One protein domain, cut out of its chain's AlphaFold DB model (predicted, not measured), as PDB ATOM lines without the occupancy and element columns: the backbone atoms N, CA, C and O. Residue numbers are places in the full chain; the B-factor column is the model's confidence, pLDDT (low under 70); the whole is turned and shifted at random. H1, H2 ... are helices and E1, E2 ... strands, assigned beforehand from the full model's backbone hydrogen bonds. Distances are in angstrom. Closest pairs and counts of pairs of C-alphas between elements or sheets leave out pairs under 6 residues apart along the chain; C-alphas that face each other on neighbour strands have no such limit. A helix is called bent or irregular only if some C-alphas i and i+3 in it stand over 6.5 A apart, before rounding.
ATOM      1  N   GLY A 267     135.808  44.083  -4.554       79.50
ATOM      2  CA  GLY A 267     136.185  42.710  -4.193       79.50
ATOM      3  C   GLY A 267     136.902  42.569  -2.840       79.50
ATOM      4  O   GLY A 267     136.740  41.550  -2.171       79.50
ATOM      5  N   SER A 268     137.634  43.595  -2.393       82.75
ATOM      6  CA  SER A 268     138.269  43.650  -1.064       82.75
ATOM      7  C   SER A 268     137.317  44.043   0.076       82.75
ATOM      8  O   SER A 268     137.709  44.010   1.239       82.75
ATOM      9  N   TRP A 269     136.065  44.374  -0.244       89.62
ATOM     10  CA  TRP A 269     135.031  44.844   0.679       89.62
ATOM     11  C   TRP A 269     133.751  43.999   0.566       89.62
ATOM     12  O   TRP A 269     132.682  44.526   0.238       89.62
ATOM     13  N   PRO A 270     133.816  42.671   0.775       92.31
ATOM     14  CA  PRO A 270     132.718  41.768   0.446       92.31
ATOM     15  C   PRO A 270     131.430  42.058   1.227       92.31
ATOM     16  O   PRO A 270     130.339  41.934   0.662       92.31
ATOM     17  N   ARG A 271     131.507  42.468   2.503       93.44
ATOM     18  CA  ARG A 271     130.304  42.800   3.284       93.44
ATOM     19  C   ARG A 271     129.716  44.138   2.872       93.44
ATOM     20  O   ARG A 271     128.494  44.226   2.741       93.44
ATOM     21  N   ALA A 272     130.548  45.150   2.638       92.81
ATOM     22  CA  ALA A 272     130.077  46.424   2.104       92.81
ATOM     23  C   ALA A 272     129.424  46.236   0.725       92.81
ATOM     24  O   ALA A 272     128.297  46.682   0.516       92.81
ATOM     25  N   ALA A 273     130.069  45.497  -0.184       91.38
ATOM     26  CA  ALA A 273     129.541  45.188  -1.509       91.38
ATOM     27  C   ALA A 273     128.197  44.446  -1.434       91.38
ATOM     28  O   ALA A 273     127.254  44.810  -2.138       91.38
ATOM     29  N   ALA A 274     128.069  43.456  -0.543       92.69
ATOM     30  CA  ALA A 274     126.809  42.749  -0.319       92.69
ATOM     31  C   ALA A 274     125.703  43.683   0.200       92.69
ATOM     32  O   ALA A 274     124.591  43.669  -0.330       92.69
ATOM     33  N   ALA A 275     126.009  44.531   1.188       92.12
ATOM     34  CA  ALA A 275     125.057  45.499   1.733       92.12
ATOM     35  C   ALA A 275     124.603  46.517   0.672       92.12
ATOM     36  O   ALA A 275     123.412  46.797   0.547       92.12
ATOM     37  N   MET A 276     125.529  47.021  -0.148       91.06
ATOM     38  CA  MET A 276     125.222  47.943  -1.246       91.06
ATOM     39  C   MET A 276     124.422  47.275  -2.368       91.06
ATOM     40  O   MET A 276     123.531  47.906  -2.930       91.06
ATOM     41  N   GLY A 277     124.699  46.006  -2.681       88.88
ATOM     42  CA  GLY A 277     123.955  45.241  -3.683       88.88
ATOM     43  C   GLY A 277     122.524  44.894  -3.258       88.88
ATOM     44  O   GLY A 277     121.641  44.813  -4.107       88.88
ATOM     45  N   GLN A 278     122.281  44.724  -1.956       90.00
ATOM     46  CA  GLN A 278     120.955  44.436  -1.392       90.00
ATOM     47  C   GLN A 278     120.150  45.696  -1.051       90.00
ATOM     48  O   GLN A 278     118.958  45.609  -0.749       90.00
ATOM     49  N   ALA A 279     120.782  46.870  -1.077       87.44
ATOM     50  CA  ALA A 279     120.126  48.115  -0.729       87.44
ATOM     51  C   ALA A 279     118.969  48.427  -1.692       87.44
ATOM     52  O   ALA A 279     119.080  48.294  -2.909       87.44
ATOM     53  N   ALA A 280     117.857  48.925  -1.149       83.19
ATOM     54  CA  ALA A 280     116.714  49.376  -1.951       83.19
ATOM     55  C   ALA A 280     116.985  50.692  -2.711       83.19
ATOM     56  O   ALA A 280     116.158  51.141  -3.501       83.19
ATOM     57  N   ARG A 281     118.124  51.339  -2.442       82.56
ATOM     58  CA  ARG A 281     118.533  52.619  -3.022       82.56
ATOM     59  C   ARG A 281     120.045  52.646  -3.254       82.56
ATOM     60  O   ARG A 281     120.764  51.964  -2.525       82.56
ATOM     61  N   PRO A 282     120.537  53.488  -4.176       86.75
ATOM     62  CA  PRO A 282     121.965  53.721  -4.342       86.75
ATOM     63  C   PRO A 282     122.639  54.190  -3.042       86.75
ATOM     64  O   PRO A 282     122.171  55.123  -2.380       86.75
ATOM     65  N   LEU A 283     123.757  53.549  -2.701       91.00
ATOM     66  CA  LEU A 283     124.611  53.904  -1.569       91.00
ATOM     67  C   LEU A 283     125.999  54.339  -2.050       91.00
ATOM     68  O   LEU A 283     126.466  53.923  -3.113       91.00
ATOM     69  N   ALA A 284     126.653  55.156  -1.235       92.00
ATOM     70  CA  ALA A 284     128.063  55.501  -1.306       92.00
ATOM     71  C   ALA A 284     128.807  54.858  -0.126       92.00
ATOM     72  O   ALA A 284     128.230  54.669   0.941       92.00
ATOM     73  N   MET A 285     130.080  54.536  -0.309       93.62
ATOM     74  CA  MET A 285     130.960  53.942   0.690       93.62
ATOM     75  C   MET A 285     132.157  54.859   0.924       93.62
ATOM     76  O   MET A 285     132.769  55.329  -0.035       93.62
ATOM     77  N   LEU A 286     132.508  55.068   2.192       94.12
ATOM     78  CA  LEU A 286     133.787  55.631   2.625       94.12
ATOM     79  C   LEU A 286     134.428  54.664   3.618       94.12
ATOM     80  O   LEU A 286     133.848  54.414   4.673       94.12
ATOM     81  N   GLY A 287     135.590  54.105   3.293       92.75
ATOM     82  CA  GLY A 287     136.200  53.027   4.069       92.75
ATOM     83  C   GLY A 287     137.695  53.184   4.295       92.75
ATOM     84  O   GLY A 287     138.382  53.855   3.532       92.75
ATOM     85  N   ILE A 288     138.181  52.541   5.351       90.88
ATOM     86  CA  ILE A 288     139.605  52.337   5.626       90.88
ATOM     87  C   ILE A 288     139.869  50.847   5.838       90.88
ATOM     88  O   ILE A 288     139.123  50.182   6.566       90.88
ATOM     89  N   ALA A 289     140.928  50.332   5.226       88.81
ATOM     90  CA  ALA A 289     141.363  48.958   5.420       88.81
ATOM     91  C   ALA A 289     142.780  48.926   5.995       88.81
ATOM     92  O   ALA A 289     143.642  49.719   5.620       88.81
ATOM     93  N   ARG A 290     143.047  47.972   6.885       87.75
ATOM     94  CA  ARG A 290     144.380  47.708   7.431       87.75
ATOM     95  C   ARG A 290     145.381  47.401   6.324       87.75
ATOM     96  O   ARG A 290     146.521  47.845   6.426       87.75
ATOM     97  N   GLY A 291     144.959  46.659   5.297       83.31
ATOM     98  CA  GLY A 291     145.798  46.328   4.143       83.31
ATOM     99  C   GLY A 291     146.375  47.572   3.467       83.31
ATOM    100  O   GLY A 291     147.575  47.619   3.226       83.31
ATOM    101  N   ASP A 292     145.554  48.612   3.290       80.12
ATOM    102  CA  ASP A 292     145.968  49.878   2.667       80.12
ATOM    103  C   ASP A 292     146.932  50.698   3.537       80.12
ATOM    104  O   ASP A 292     147.653  51.557   3.046       80.12
ATOM    105  N   TRP A 293     146.931  50.474   4.850       80.75
ATOM    106  CA  TRP A 293     147.756  51.229   5.793       80.75
ATOM    107  C   TRP A 293     149.073  50.515   6.116       80.75
ATOM    108  O   TRP A 293     149.967  51.116   6.719       80.75
ATOM    109  N   GLY A 294     149.192  49.227   5.779       82.88
ATOM    110  CA  GLY A 294     150.375  48.410   6.032       82.88
ATOM    111  C   GLY A 294     150.911  48.557   7.464       82.88
ATOM    112  O   GLY A 294     150.187  48.405   8.452       82.88
ATOM    113  N   GLY A 295     152.201  48.888   7.582       78.69
ATOM    114  CA  GLY A 295     152.875  49.100   8.869       78.69
ATOM    115  C   GLY A 295     152.450  50.367   9.627       78.69
ATOM    116  O   GLY A 295     152.736  50.484  10.820       78.69
ATOM    117  N   ALA A 296     151.758  51.307   8.975       78.00
ATOM    118  CA  ALA A 296     151.250  52.524   9.609       78.00
ATOM    119  C   ALA A 296     149.930  52.297  10.367       78.00
ATOM    120  O   ALA A 296     149.520  53.156  11.154       78.00
ATOM    121  N   TRP A 297     149.270  51.147  10.176       83.44
ATOM    122  CA  TRP A 297     147.999  50.839  10.828       83.44
ATOM    123  C   TRP A 297     148.102  50.853  12.357       83.44
ATOM    124  O   TRP A 297     148.946  50.190  12.964       83.44
ATOM    125  N   ARG A 298     147.179  51.574  13.006       80.94
ATOM    126  CA  ARG A 298     147.035  51.602  14.469       80.94
ATOM    127  C   ARG A 298     145.556  51.567  14.857       80.94
ATOM    128  O   ARG A 298     144.754  52.259  14.233       80.94
ATOM    129  N   PRO A 299     145.161  50.908  15.963       81.06
ATOM    130  CA  PRO A 299     143.776  50.971  16.448       81.06
ATOM    131  C   PRO A 299     143.263  52.404  16.689       81.06
ATOM    132  O   PRO A 299     142.074  52.681  16.525       81.06
ATOM    133  N   ALA A 300     144.159  53.330  17.054       81.12
ATOM    134  CA  ALA A 300     143.844  54.749  17.228       81.12
ATOM    135  C   ALA A 300     143.490  55.460  15.907       81.12
ATOM    136  O   ALA A 300     142.673  56.378  15.910       81.12
ATOM    137  N   ALA A 301     144.051  55.017  14.782       79.62
ATOM    138  CA  ALA A 301     143.760  55.571  13.466       79.62
ATOM    139  C   ALA A 301     142.310  55.304  13.042       79.62
ATOM    140  O   ALA A 301     141.611  56.222  12.617       79.62
ATOM    141  N   ARG A 302     141.807  54.092  13.305       86.00
ATOM    142  CA  ARG A 302     140.382  53.770  13.147       86.00
ATOM    143  C   ARG A 302     139.484  54.701  13.964       86.00
ATOM    144  O   ARG A 302     138.486  55.196  13.456       86.00
ATOM    145  N   GLN A 303     139.841  54.979  15.222       86.00
ATOM    146  CA  GLN A 303     139.072  55.924  16.048       86.00
ATOM    147  C   GLN A 303     139.106  57.345  15.486       86.00
ATOM    148  O   GLN A 303     138.097  58.047  15.532       86.00
ATOM    149  N   ASN A 304     140.253  57.765  14.947       87.38
ATOM    150  CA  ASN A 304     140.381  59.060  14.299       87.38
ATOM    151  C   ASN A 304     139.465  59.161  13.072       87.38
ATOM    152  O   ASN A 304     138.711  60.122  12.970       87.38
ATOM    153  N   PHE A 305     139.458  58.141  12.210       89.75
ATOM    154  CA  PHE A 305     138.575  58.069  11.045       89.75
ATOM    155  C   PHE A 305     137.092  58.144  11.421       89.75
ATOM    156  O   PHE A 305     136.371  58.981  10.887       89.75
ATOM    157  N   LEU A 306     136.640  57.343  12.395       89.38
ATOM    158  CA  LEU A 306     135.245  57.375  12.858       89.38
ATOM    159  C   LEU A 306     134.855  58.751  13.413       89.38
ATOM    160  O   LEU A 306     133.767  59.255  13.135       89.38
ATOM    161  N   ARG A 307     135.756  59.386  14.171       89.12
ATOM    162  CA  ARG A 307     135.556  60.746  14.684       89.12
ATOM    163  C   ARG A 307     135.436  61.756  13.541       89.12
ATOM    164  O   ARG A 307     134.504  62.553  13.552       89.12
ATOM    165  N   LEU A 308     136.343  61.703  12.567       91.69
ATOM    166  CA  LEU A 308     136.348  62.595  11.406       91.69
ATOM    167  C   LEU A 308     135.089  62.421  10.551       91.69
ATOM    168  O   LEU A 308     134.460  63.418  10.211       91.69
ATOM    169  N   LEU A 309     134.665  61.180  10.288       90.00
ATOM    170  CA  LEU A 309     133.407  60.883   9.598       90.00
ATOM    171  C   LEU A 309     132.211  61.531  10.300       90.00
ATOM    172  O   LEU A 309     131.414  62.211   9.664       90.00
ATOM    173  N   ARG A 310     132.093  61.364  11.620       87.81
ATOM    174  CA  ARG A 310     130.982  61.943  12.391       87.81
ATOM    175  C   ARG A 310     130.970  63.469  12.370       87.81
ATOM    176  O   ARG A 310     129.899  64.054  12.465       87.81
ATOM    177  N   THR A 311     132.138  64.099  12.283       89.25
ATOM    178  CA  THR A 311     132.252  65.558  12.169       89.25
ATOM    179  C   THR A 311     131.954  66.051  10.755       89.25
ATOM    180  O   THR A 311     131.383  67.125  10.601       89.25
ATOM    181  N   ALA A 312     132.342  65.290   9.733       89.38
ATOM    182  CA  ALA A 312     132.222  65.706   8.340       89.38
ATOM    183  C   ALA A 312     130.834  65.434   7.738       89.38
ATOM    184  O   ALA A 312     130.426  66.119   6.801       89.38
ATOM    185  N   LEU A 313     130.103  64.442   8.251       88.19
ATOM    186  CA  LEU A 313     128.781  64.090   7.739       88.19
ATOM    187  C   LEU A 313     127.678  64.993   8.321       88.19
ATOM    188  O   LEU A 313     127.691  65.281   9.521       88.19
ATOM    189  N   PRO A 314     126.678  65.394   7.510       83.56
ATOM    190  CA  PRO A 314     125.526  66.145   7.994       83.56
ATOM    191  C   PRO A 314     124.788  65.429   9.131       83.56
ATOM    192  O   PRO A 314     124.572  64.213   9.094       83.56
ATOM    193  N   ALA A 315     124.335  66.200  10.122       79.88
ATOM    194  CA  ALA A 315     123.505  65.675  11.198       79.88
ATOM    195  C   ALA A 315     122.215  65.051  10.633       79.88
ATOM    196  O   ALA A 315     121.539  65.645   9.797       79.88
ATOM    197  N   GLY A 316     121.875  63.844  11.092       77.81
ATOM    198  CA  GLY A 316     120.684  63.121  10.635       77.81
ATOM    199  C   GLY A 316     120.851  62.365   9.313       77.81
ATOM    200  O   GLY A 316     119.913  61.685   8.895       77.81
ATOM    201  N   LEU A 317     122.028  62.411   8.672       85.06
ATOM    202  CA  LEU A 317     122.318  61.517   7.555       85.06
ATOM    203  C   LEU A 317     122.258  60.062   8.045       85.06
ATOM    204  O   LEU A 317     122.920  59.694   9.018       85.06
ATOM    205  N   ALA A 318     121.463  59.233   7.366       87.00
ATOM    206  CA  ALA A 318     121.297  57.812   7.674       87.00
ATOM    207  C   ALA A 318     122.536  57.004   7.246       87.00
ATOM    208  O   ALA A 318     122.479  56.234   6.288       87.00
ATOM    209  N   ALA A 319     123.656  57.247   7.925       90.62
ATOM    210  CA  ALA A 319     124.919  56.559   7.728       90.62
ATOM    211  C   ALA A 319     124.962  55.268   8.555       90.62
ATOM    212  O   ALA A 319     124.712  55.287   9.766       90.62
ATOM    213  N   GLU A 320     125.322  54.165   7.913       92.38
ATOM    214  CA  GLU A 320     125.498  52.862   8.549       92.38
ATOM    215  C   GLU A 320     126.970  52.481   8.549       92.38
ATOM    216  O   GLU A 320     127.661  52.582   7.543       92.38
ATOM    217  N   LEU A 321     127.462  52.050   9.697       92.69
ATOM    218  CA  LEU A 321     128.814  51.576   9.881       92.69
ATOM    219  C   LEU A 321     128.844  50.063   9.657       92.69
ATOM    220  O   LEU A 321     128.131  49.313  10.328       92.69
ATOM    221  N   VAL A 322     129.685  49.624   8.727       92.69
ATOM    222  CA  VAL A 322     129.874  48.220   8.356       92.69
ATOM    223  C   VAL A 322     131.319  47.826   8.640       92.69
ATOM    224  O   VAL A 322     132.261  48.540   8.302       92.69
ATOM    225  N   SER A 323     131.494  46.683   9.299       91.25
ATOM    226  CA  SER A 323     132.795  46.038   9.474       91.25
ATOM    227  C   SER A 323     132.935  44.890   8.492       91.25
ATOM    228  O   SER A 323     131.956  44.190   8.255       91.25
ATOM    229  N   GLU A 324     134.144  44.596   8.026       91.25
ATOM    230  CA  GLU A 324     134.393  43.330   7.323       91.25
ATOM    231  C   GLU A 324     134.520  42.126   8.287       91.25
ATOM    232  O   GLU A 324     134.457  40.975   7.865       91.25
ATOM    233  N   ASN A 325     134.561  42.346   9.611       89.38
ATOM    234  CA  ASN A 325     134.455  41.272  10.604       89.38
ATOM    235  C   ASN A 325     133.002  40.784  10.731       89.38
ATOM    236  O   ASN A 325     132.174  41.446  11.361       89.38
ATOM    237  N   ALA A 326     132.710  39.602  10.181       85.06
ATOM    238  CA  ALA A 326     131.374  38.999  10.125       85.06
ATOM    239  C   ALA A 326     130.657  38.855  11.484       85.06
ATOM    240  O   ALA A 326     129.428  38.813  11.511       85.06
ATOM    241  N   ALA A 327     131.387  38.823  12.605       86.06
ATOM    242  CA  ALA A 327     130.790  38.771  13.942       86.06
ATOM    243  C   ALA A 327     130.095  40.084  14.352       86.06
ATOM    244  O   ALA A 327     129.316  40.099  15.305       86.06
ATOM    245  N   LEU A 328     130.376  41.189  13.655       85.75
ATOM    246  CA  LEU A 328     129.835  42.512  13.955       85.75
ATOM    247  C   LEU A 328     128.722  42.874  12.957       85.75
ATOM    248  O   LEU A 328     128.993  42.977  11.756       85.75
ATOM    249  N   PRO A 329     127.466  43.065  13.398       87.25
ATOM    250  CA  PRO A 329     126.389  43.491  12.508       87.25
ATOM    251  C   PRO A 329     126.559  44.965  12.089       87.25
ATOM    252  O   PRO A 329     127.156  45.737  12.843       87.25
ATOM    253  N   PRO A 330     126.017  45.383  10.928       89.25
ATOM    254  CA  PRO A 330     125.903  46.797  10.577       89.25
ATOM    255  C   PRO A 330     125.150  47.582  11.657       89.25
ATOM    256  O   PRO A 330     124.163  47.087  12.206       89.25
ATOM    257  N   GLN A 331     125.602  48.799  11.964       90.00
ATOM    258  CA  GLN A 331     124.954  49.659  12.959       90.00
ATOM    259  C   GLN A 331     124.918  51.118  12.517       90.00
ATOM    260  O   GLN A 331     125.852  51.575  11.864       90.00
ATOM    261  N   PRO A 332     123.903  51.904  12.910       90.25
ATOM    262  CA  PRO A 332     123.886  53.329  12.611       90.25
ATOM    263  C   PRO A 332     125.097  54.054  13.219       90.25
ATOM    264  O   PRO A 332     125.368  53.926  14.414       90.25
ATOM    265  N   LEU A 333     125.790  54.868  12.415       87.50
ATOM    266  CA  LEU A 333     127.037  55.552  12.796       87.50
ATOM    267  C   LEU A 333     126.883  56.458  14.032       87.50
ATOM    268  O   LEU A 333     127.839  56.704  14.763       87.50
ATOM    269  N   TRP A 334     125.678  56.968  14.281       82.88
ATOM    270  CA  TRP A 334     125.391  57.839  15.421       82.88
ATOM    271  C   TRP A 334     125.262  57.088  16.760       82.88
ATOM    272  O   TRP A 334     125.254  57.728  17.813       82.88
ATOM    273  N   GLN A 335     125.172  55.752  16.759       83.00
ATOM    274  CA  GLN A 335     125.017  54.956  17.979       83.00
ATOM    275  C   GLN A 335     126.357  54.704  18.687       83.00
ATOM    276  O   GLN A 335     127.315  54.210  18.101       83.00
ATOM    277  N   LEU A 336     126.399  54.932  20.005       69.69
ATOM    278  CA  LEU A 336     127.585  54.674  20.840       69.69
ATOM    279  C   LEU A 336     127.999  53.183  20.860       69.69
ATOM    280  O   LEU A 336     129.168  52.860  21.076       69.69
ATOM    281  N   GLY A 337     127.040  52.271  20.663       69.12
ATOM    282  CA  GLY A 337     127.290  50.830  20.557       69.12
ATOM    283  C   GLY A 337     128.162  50.469  19.353       69.12
ATOM    284  O   GLY A 337     129.064  49.640  19.496       69.12
ATOM    285  N   ALA A 338     127.969  51.165  18.231       70.81
ATOM    286  CA  ALA A 338     128.712  50.952  16.993       70.81
ATOM    287  C   ALA A 338     130.199  51.270  17.192       70.81
ATOM    288  O   ALA A 338     131.066  50.452  16.877       70.81
ATOM    289  N   ASP A 339     130.489  52.407  17.834       70.50
ATOM    290  CA  ASP A 339     131.855  52.803  18.181       70.50
ATOM    291  C   ASP A 339     132.531  51.737  19.046       70.50
ATOM    292  O   ASP A 339     133.647  51.315  18.740       70.50
ATOM    293  N   ARG A 340     131.857  51.281  20.116       74.69
ATOM    294  CA  ARG A 340     132.390  50.276  21.053       74.69
ATOM    295  C   ARG A 340     132.724  48.964  20.353       74.69
ATOM    296  O   ARG A 340     133.824  48.457  20.543       74.69
ATOM    297  N   GLN A 341     131.819  48.453  19.525       72.75
ATOM    298  CA  GLN A 341     132.036  47.209  18.785       72.75
ATOM    299  C   GLN A 341     133.211  47.319  17.814       72.75
ATOM    300  O   GLN A 341     134.085  46.451  17.808       72.75
ATOM    301  N   MET A 342     133.310  48.431  17.084       72.56
ATOM    302  CA  MET A 342     134.451  48.677  16.206       72.56
ATOM    303  C   MET A 342     135.765  48.820  16.973       72.56
ATOM    304  O   MET A 342     136.812  48.411  16.471       72.56
ATOM    305  N   ARG A 343     135.758  49.348  18.210       68.69
ATOM    306  CA  ARG A 343     136.969  49.385  19.057       68.69
ATOM    307  C   ARG A 343     137.519  47.984  19.333       68.69
ATOM    308  O   ARG A 343     138.733  47.854  19.464       68.69
ATOM    309  N   CYS A 344     136.650  46.977  19.397       61.81
ATOM    310  CA  CYS A 344     136.952  45.659  19.947       61.81
ATOM    311  C   CYS A 344     137.404  44.593  18.934       61.81
ATOM    312  O   CYS A 344     137.705  43.489  19.375       61.81
ATOM    313  N   GLY A 345     137.494  44.871  17.625       67.44
ATOM    314  CA  GLY A 345     138.016  43.841  16.706       67.44
ATOM    315  C   GLY A 345     137.803  44.007  15.202       67.44
ATOM    316  O   GLY A 345     138.015  43.044  14.472       67.44
ATOM    317  N   ALA A 346     137.371  45.172  14.717       76.62
ATOM    318  CA  ALA A 346     137.236  45.426  13.282       76.62
ATOM    319  C   ALA A 346     138.488  46.110  12.732       76.62
ATOM    320  O   ALA A 346     138.747  47.263  13.077       76.62
ATOM    321  N   GLU A 347     139.274  45.429  11.909       84.38
ATOM    322  CA  GLU A 347     140.417  46.057  11.238       84.38
ATOM    323  C   GLU A 347     139.943  46.885  10.047       84.38
ATOM    324  O   GLU A 347     140.210  48.081  10.008       84.38
ATOM    325  N   ASP A 348     139.102  46.304   9.198       90.50
ATOM    326  CA  ASP A 348     138.541  46.997   8.044       90.50
ATOM    327  C   ASP A 348     137.105  47.438   8.337       90.50
ATOM    328  O   ASP A 348     136.266  46.676   8.854       90.50
ATOM    329  N   CYS A 349     136.825  48.704   8.045       91.75
ATOM    330  CA  CYS A 349     135.511  49.286   8.266       91.75
ATOM    331  C   CYS A 349     135.187  50.390   7.269       91.75
ATOM    332  O   CYS A 349     136.061  51.151   6.849       91.75
ATOM    333  N   CYS A 350     133.902  50.524   6.959       93.75
ATOM    334  CA  CYS A 350     133.390  51.591   6.120       93.75
ATOM    335  C   CYS A 350     132.075  52.159   6.654       93.75
ATOM    336  O   CYS A 350     131.330  51.499   7.379       93.75
ATOM    337  N   ALA A 351     131.795  53.403   6.282       93.94
ATOM    338  CA  ALA A 351     130.483  54.007   6.396       93.94
ATOM    339  C   ALA A 351     129.767  53.916   5.044       93.94
ATOM    340  O   ALA A 351     130.289  54.375   4.026       93.94
ATOM    341  N   LEU A 352     128.562  53.353   5.057       94.56
ATOM    342  CA  LEU A 352     127.616  53.381   3.956       94.56
ATOM    343  C   LEU A 352     126.688  54.582   4.120       94.56
ATOM    344  O   LEU A 352     126.076  54.783   5.169       94.56
ATOM    345  N   LEU A 353     126.595  55.390   3.073       92.25
ATOM    346  CA  LEU A 353     125.877  56.655   3.037       92.25
ATOM    347  C   LEU A 353     124.814  56.602   1.934       92.25
ATOM    348  O   LEU A 353     125.058  56.002   0.888       92.25
ATOM    349  N   PRO A 354     123.653  57.256   2.091       87.06
ATOM    350  CA  PRO A 354     122.746  57.471   0.970       87.06
ATOM    351  C   PRO A 354     123.470  58.242  -0.145       87.06
ATOM    352  O   PRO A 354     124.084  59.274   0.129       87.06
ATOM    353  N   ALA A 355     123.373  57.796  -1.401       76.62
ATOM    354  CA  ALA A 355     124.004  58.477  -2.541       76.62
ATOM    355  C   ALA A 355     123.227  59.734  -2.997       76.62
ATOM    356  O   ALA A 355     123.071  59.987  -4.187       76.62
ATOM    357  N   SER A 356     122.704  60.514  -2.047       78.19
ATOM    358  CA  SER A 356     122.081  61.820  -2.300       78.19
ATOM    359  C   SER A 356     123.107  62.951  -2.414       78.19
ATOM    360  O   SER A 356     122.748  64.076  -2.746       78.19
ATOM    361  N   MET A 357     124.371  62.676  -2.088       78.62
ATOM    362  CA  MET A 357     125.477  63.604  -2.308       78.62
ATOM    363  C   MET A 357     125.790  63.715  -3.802       78.62
ATOM    364  O   MET A 357     125.576  62.769  -4.553       78.62
ATOM    365  N   SER A 358     126.323  64.860  -4.236       79.69
ATOM    366  CA  SER A 358     126.864  64.991  -5.590       79.69
ATOM    367  C   SER A 358     128.205  64.261  -5.716       79.69
ATOM    368  O   SER A 358     128.912  64.056  -4.725       79.69
ATOM    369  N   PHE A 359     128.592  63.926  -6.949       79.69
ATOM    370  CA  PHE A 359     129.884  63.304  -7.249       79.69
ATOM    371  C   PHE A 359     131.064  64.095  -6.659       79.69
ATOM    372  O   PHE A 359     131.899  63.545  -5.940       79.69
ATOM    373  N   ALA A 360     131.081  65.413  -6.887       79.75
ATOM    374  CA  ALA A 360     132.112  66.307  -6.365       79.75
ATOM    375  C   ALA A 360     132.163  66.316  -4.828       79.75
ATOM    376  O   ALA A 360     133.250  66.277  -4.251       79.75
ATOM    377  N   ALA A 361     131.005  66.310  -4.158       83.38
ATOM    378  CA  ALA A 361     130.945  66.279  -2.699       83.38
ATOM    379  C   ALA A 361     131.500  64.964  -2.127       83.38
ATOM    380  O   ALA A 361     132.204  64.989  -1.119       83.38
ATOM    381  N   CYS A 362     131.234  63.823  -2.774       84.19
ATOM    382  CA  CYS A 362     131.797  62.532  -2.367       84.19
ATOM    383  C   CYS A 362     133.328  62.515  -2.471       84.19
ATOM    384  O   CYS A 362     133.996  62.122  -1.515       84.19
ATOM    385  N   ILE A 363     133.883  62.990  -3.591       82.94
ATOM    386  CA  ILE A 363     135.339  63.070  -3.781       82.94
ATOM    387  C   ILE A 363     135.975  64.028  -2.774       82.94
ATOM    388  O   ILE A 363     136.979  63.686  -2.149       82.94
ATOM    389  N   ALA A 364     135.402  65.220  -2.601       84.44
ATOM    390  CA  ALA A 364     135.923  66.212  -1.665       84.44
ATOM    391  C   ALA A 364     135.963  65.659  -0.235       84.44
ATOM    392  O   ALA A 364     136.982  65.784   0.446       84.44
ATOM    393  N   LEU A 365     134.896  64.975   0.186       87.75
ATOM    394  CA  LEU A 365     134.821  64.334   1.493       87.75
ATOM    395  C   LEU A 365     135.868  63.221   1.648       87.75
ATOM    396  O   LEU A 365     136.567  63.186   2.658       87.75
ATOM    397  N   ALA A 366     136.024  62.343   0.655       88.88
ATOM    398  CA  ALA A 366     137.025  61.277   0.701       88.88
ATOM    399  C   ALA A 366     138.454  61.830   0.815       88.88
ATOM    400  O   ALA A 366     139.225  61.376   1.659       88.88
ATOM    401  N   ARG A 367     138.782  62.868   0.033       86.69
ATOM    402  CA  ARG A 367     140.080  63.563   0.093       86.69
ATOM    403  C   ARG A 367     140.320  64.222   1.446       86.69
ATOM    404  O   ARG A 367     141.405  64.090   2.007       86.69
ATOM    405  N   GLN A 368     139.311  64.909   1.980       88.62
ATOM    406  CA  GLN A 368     139.389  65.530   3.300       88.62
ATOM    407  C   GLN A 368     139.652  64.483   4.386       88.62
ATOM    408  O   GLN A 368     140.494  64.702   5.259       88.62
ATOM    409  N   LEU A 369     138.953  63.345   4.333       89.88
ATOM    410  CA  LEU A 369     139.145  62.253   5.283       89.88
ATOM    411  C   LEU A 369     140.533  61.635   5.152       89.88
ATOM    412  O   LEU A 369     141.185  61.465   6.174       89.88
ATOM    413  N   ALA A 370     141.003  61.353   3.934       87.81
ATOM    414  CA  ALA A 370     142.342  60.812   3.709       87.81
ATOM    415  C   ALA A 370     143.413  61.735   4.306       87.81
ATOM    416  O   ALA A 370     144.179  61.311   5.172       87.81
ATOM    417  N   GLY A 371     143.384  63.026   3.953       86.56
ATOM    418  CA  GLY A 371     144.324  64.024   4.471       86.56
ATOM    419  C   GLY A 371     144.273  64.182   5.994       86.56
ATOM    420  O   GLY A 371     145.313  64.238   6.644       86.56
ATOM    421  N   ALA A 372     143.079  64.193   6.594       87.38
ATOM    422  CA  ALA A 372     142.924  64.338   8.044       87.38
ATOM    423  C   ALA A 372     143.258  63.057   8.834       87.38
ATOM    424  O   ALA A 372     143.668  63.127   9.997       87.38
ATOM    425  N   CYS A 373     143.069  61.884   8.227       85.06
ATOM    426  CA  CYS A 373     143.474  60.601   8.793       85.06
ATOM    427  C   CYS A 373     144.979  60.363   8.672       85.06
ATOM    428  O   CYS A 373     145.523  59.616   9.485       85.06
ATOM    429  N   GLY A 374     145.628  60.984   7.681       81.06
ATOM    430  CA  GLY A 374     147.020  60.717   7.344       81.06
ATOM    431  C   GLY A 374     147.222  59.335   6.721       81.06
ATOM    432  O   GLY A 374     148.309  58.785   6.861       81.06
ATOM    433  N   ALA A 375     146.192  58.760   6.082       80.06
ATOM    434  CA  ALA A 375     146.263  57.444   5.433       80.06
ATOM    435  C   ALA A 375     145.105  57.197   4.445       80.06
ATOM    436  O   ALA A 375     144.126  57.956   4.471       80.06
ATOM    437  N   PRO A 376     145.209  56.170   3.575       85.50
ATOM    438  CA  PRO A 376     144.272  55.992   2.477       85.50
ATOM    439  C   PRO A 376     142.821  55.779   2.914       85.50
ATOM    440  O   PRO A 376     142.536  55.070   3.886       85.50
ATOM    441  N   VAL A 377     141.901  56.376   2.151       88.94
ATOM    442  CA  VAL A 377     140.449  56.205   2.270       88.94
ATOM    443  C   VAL A 377     139.889  55.726   0.934       88.94
ATOM    444  O   VAL A 377     140.041  56.386  -0.095       88.94
ATOM    445  N   GLN A 378     139.190  54.597   0.955       89.00
ATOM    446  CA  GLN A 378     138.428  54.099  -0.181       89.00
ATOM    447  C   GLN A 378     137.108  54.867  -0.290       89.00
ATOM    448  O   GLN A 378     136.332  54.910   0.664       89.00
ATOM    449  N   CYS A 379     136.816  55.420  -1.463       89.00
ATOM    450  CA  CYS A 379     135.508  55.962  -1.810       89.00
ATOM    451  C   CYS A 379     134.902  55.139  -2.940       89.00
ATOM    452  O   CYS A 379     135.550  54.912  -3.961       89.00
ATOM    453  N   ALA A 380     133.653  54.714  -2.793       87.81
ATOM    454  CA  ALA A 380     132.952  54.055  -3.882       87.81
ATOM    455  C   ALA A 380     131.491  54.472  -3.955       87.81
ATOM    456  O   ALA A 380     130.804  54.562  -2.944       87.81
ATOM    457  N   VAL A 381     130.998  54.666  -5.173       88.38
ATOM    458  CA  VAL A 381     129.571  54.792  -5.459       88.38
ATOM    459  C   VAL A 381     129.265  53.850  -6.619       88.38
ATOM    460  O   VAL A 381     129.352  54.243  -7.786       88.38
ATOM    461  N   PRO A 382     128.911  52.584  -6.327       85.62
ATOM    462  CA  PRO A 382     128.714  51.556  -7.331       85.62
ATOM    463  C   PRO A 382     127.674  51.906  -8.381       85.62
ATOM    464  O   PRO A 382     127.792  51.433  -9.505       85.62
ATOM    465  N   ALA A 383     126.673  52.732  -8.062       83.06
ATOM    466  CA  ALA A 383     125.694  53.218  -9.035       83.06
ATOM    467  C   ALA A 383     126.321  54.164 -10.075       83.06
ATOM    468  O   ALA A 383     125.924  54.135 -11.236       83.06
ATOM    469  N   TRP A 384     127.343  54.930  -9.693       82.69
ATOM    470  CA  TRP A 384     128.091  55.807 -10.594       82.69
ATOM    471  C   TRP A 384     129.269  55.109 -11.274       82.69
ATOM    472  O   TRP A 384     129.916  55.711 -12.117       82.69
ATOM    473  N   GLY A 385     129.589  53.867 -10.901       78.88
ATOM    474  CA  GLY A 385     130.828  53.244 -11.372       78.88
ATOM    475  C   GLY A 385     132.084  53.890 -10.786       78.88
ATOM    476  O   GLY A 385     133.149  53.793 -11.377       78.88
ATOM    477  N   LEU A 386     131.964  54.565  -9.639       80.56
ATOM    478  CA  LEU A 386     133.099  55.139  -8.924       80.56
ATOM    479  C   LEU A 386     133.616  54.125  -7.901       80.56
ATOM    480  O   LEU A 386     132.843  53.674  -7.053       80.56
ATOM    481  N   ALA A 387     134.909  53.823  -7.938       82.62
ATOM    482  CA  ALA A 387     135.624  53.098  -6.892       82.62
ATOM    483  C   ALA A 387     137.088  53.552  -6.905       82.62
ATOM    484  O   ALA A 387     137.873  53.100  -7.730       82.62
ATOM    485  N   GLN A 388     137.444  54.468  -6.008       79.62
ATOM    486  CA  GLN A 388     138.746  55.126  -5.999       79.62
ATOM    487  C   GLN A 388     139.332  55.173  -4.587       79.62
ATOM    488  O   GLN A 388     138.643  55.512  -3.620       79.62
ATOM    489  N   ARG A 389     140.632  54.891  -4.495       81.12
ATOM    490  CA  ARG A 389     141.432  55.076  -3.283       81.12
ATOM    491  C   ARG A 389     142.026  56.486  -3.259       81.12
ATOM    492  O   ARG A 389     142.594  56.935  -4.252       81.12
ATOM    493  N   PHE A 390     141.880  57.180  -2.133       80.75
ATOM    494  CA  PHE A 390     142.407  58.528  -1.909       80.75
ATOM    495  C   PHE A 390     143.499  58.501  -0.842       80.75
ATOM    496  O   PHE A 390     143.221  58.089   0.280       80.75
ATOM    497  N   ASP A 391     144.705  58.964  -1.175       75.31
ATOM    498  CA  ASP A 391     145.878  58.956  -0.288       75.31
ATOM    499  C   ASP A 391     146.130  60.334   0.390       75.31
ATOM    500  O   ASP A 391     145.920  61.369  -0.252       75.31
ATOM    501  N   PRO A 392     146.563  60.386   1.672       72.44
ATOM    502  CA  PRO A 392     146.905  61.601   2.433       72.44
ATOM    503  C   PRO A 392     148.097  62.415   1.926       72.44
ATOM    504  O   PRO A 392     148.043  63.642   1.973       72.44
ATOM    505  N   ALA A 393     149.186  61.763   1.503       60.28
ATOM    506  CA  ALA A 393     150.362  62.434   0.947       60.28
ATOM    507  C   ALA A 393     150.016  63.055  -0.417       60.28
ATOM    508  O   ALA A 393     150.748  63.895  -0.939       60.28
ATOM    509  N   GLY A 394     148.858  62.627  -0.939       54.72
ATOM    510  CA  GLY A 394     148.636  62.258  -2.310       54.72
ATOM    511  C   GLY A 394     149.800  61.435  -2.852       54.72
ATOM    512  O   GLY A 394     150.963  61.792  -2.695       54.72
ATOM    513  N   CYS A 395     149.465  60.336  -3.528       42.38
ATOM    514  CA  CYS A 395     150.426  59.549  -4.295       42.38
ATOM    515  C   CYS A 395     151.437  58.790  -3.416       42.38
ATOM    516  O   CYS A 395     152.569  59.203  -3.187       42.38
ATOM    517  N   GLY A 396     150.978  57.631  -2.939       32.66
ATOM    518  CA  GLY A 396     151.779  56.571  -2.338       32.66
ATOM    519  C   GLY A 396     151.033  55.258  -2.546       32.66
ATOM    520  O   GLY A 396     150.180  54.906  -1.745       32.66
ATOM    521  N   GLU A 397     151.315  54.598  -3.674       35.06
ATOM    522  CA  GLU A 397     150.536  53.515  -4.299       35.06
ATOM    523  C   GLU A 397     149.199  54.022  -4.905       35.06
ATOM    524  O   GLU A 397     148.165  54.144  -4.244       35.06
TER     525      GLU A 397
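This is residues 267 to 397 of the 416 residues of an uncharacterized protein of Roseomonas rhizosphaerae (UniProt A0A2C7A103). A twisted wall of five antiparallel strands has helices on both faces: the long helices H3 and H5 pack side by side over one face with H4 near the E2 edge, and H1 alone lies along the other face, which has no named helix over E4 and E5. H2 sits past one end of the strands, and E4 and E5 form a hairpin at the sheet's far edge. The printed part has 131 residues, with five named helices and five named strands in the order H1 E1 H2 H3 E2 H4 E3 H5 E4 E5; the sheet's order is E2 E3 E1 E4 E5, and the class is mixed, helices and strands. The whole is compact, with a radius of gyration of the C-alphas of 13.4 A, and rounded, spanning 38 by 31 by 30 A.

In the sheet, E1 (residues 283 to 288) has E3 (residues 349 to 354) and E4 (residues 377 to 381) as antiparallel neighbours. N 286 and O 351 are 3.0 A apart, and N 285 and O 380 are 2.7 A apart, both within hydrogen-bond range. The edge strand E2 (residues 320 to 323) is antiparallel to E3, with N 322 and O 350 at 2.8 A. The other edge strand, E5 (residues 386 to 390), forms a hairpin with E4, with N 379 and O 388 at 2.8 A. The sheet is twisted, its C-alphas up to 4.4 A off the best plane. H5 (residues 359 to 373) is on the sheet at a height of 8.6 A and runs along the strands, at 11 degrees to E4 on the local plane; the closest C-alphas of the two are those of Ala 370 and Val 377, 5.2 A apart. H3 (residues 299 to 312) is on the same face, over E3 and E1, at a height of 9.8 A. H3 and H5 touch, the closest C-alphas being those of Phe 305 and Cys 373, 6.0 A apart, at a steep tilt of 39 degrees, opposite ways. H4 (residues 336 to 343) is on the sheet, its C-alpha of Ala 338 coming 7.1 A from that of Leu 321 in E2, and only just touches H3, with 3 pairs of C-alphas within 8 A, the closest those of Pro 299 and Arg 343 at 7.5 A. H1 (residues 270 to 278) is on the opposite face from H3 and H5, at a height of 9.3 A; the closest C-alphas of H1 and E2 are those of Ala 272 and Val 322, 6.5 A apart. H2 (residues 290 to 296) only grazes the sheet, with residues 290 to 293, and is apart from H3. E1, H2 H3, E2 and E3, H5, E4 are split strand-helix-strand units, two strands running the same way with another strand between them, each with a right-handed crossover. Every O i to N i+4 pair is within hydrogen-bond range in H1, H3, H4 and H5; H2 has 1 of 3, and 3 of 4 O i to N i+3 pairs.

H1 begins at C-alpha 270, (132.718, 41.768, 0.446). H5 is 21.2 A long from first to last C-alpha, H3 20.4 A, E3 16.8 A and E1 16.7 A. H2 is irregular: C-alphas 292 and 295 are 9.3 A apart. E5 ends at C-alpha 390, (142.407, 58.528, -1.909).

The two C-alphas farthest apart are those of Ala 280 and Gly 295, 37.7 A. The printed part has no cut. The link from E2 to H4, residues 324 to 335, is long, and its residues 331 to 332 pair antiparallel with residues 320 to 321 of E2. The mean pLDDT of the printed part is 83.3; residues 336 to 337, 343 to 345 and 393 to 397 are under 70.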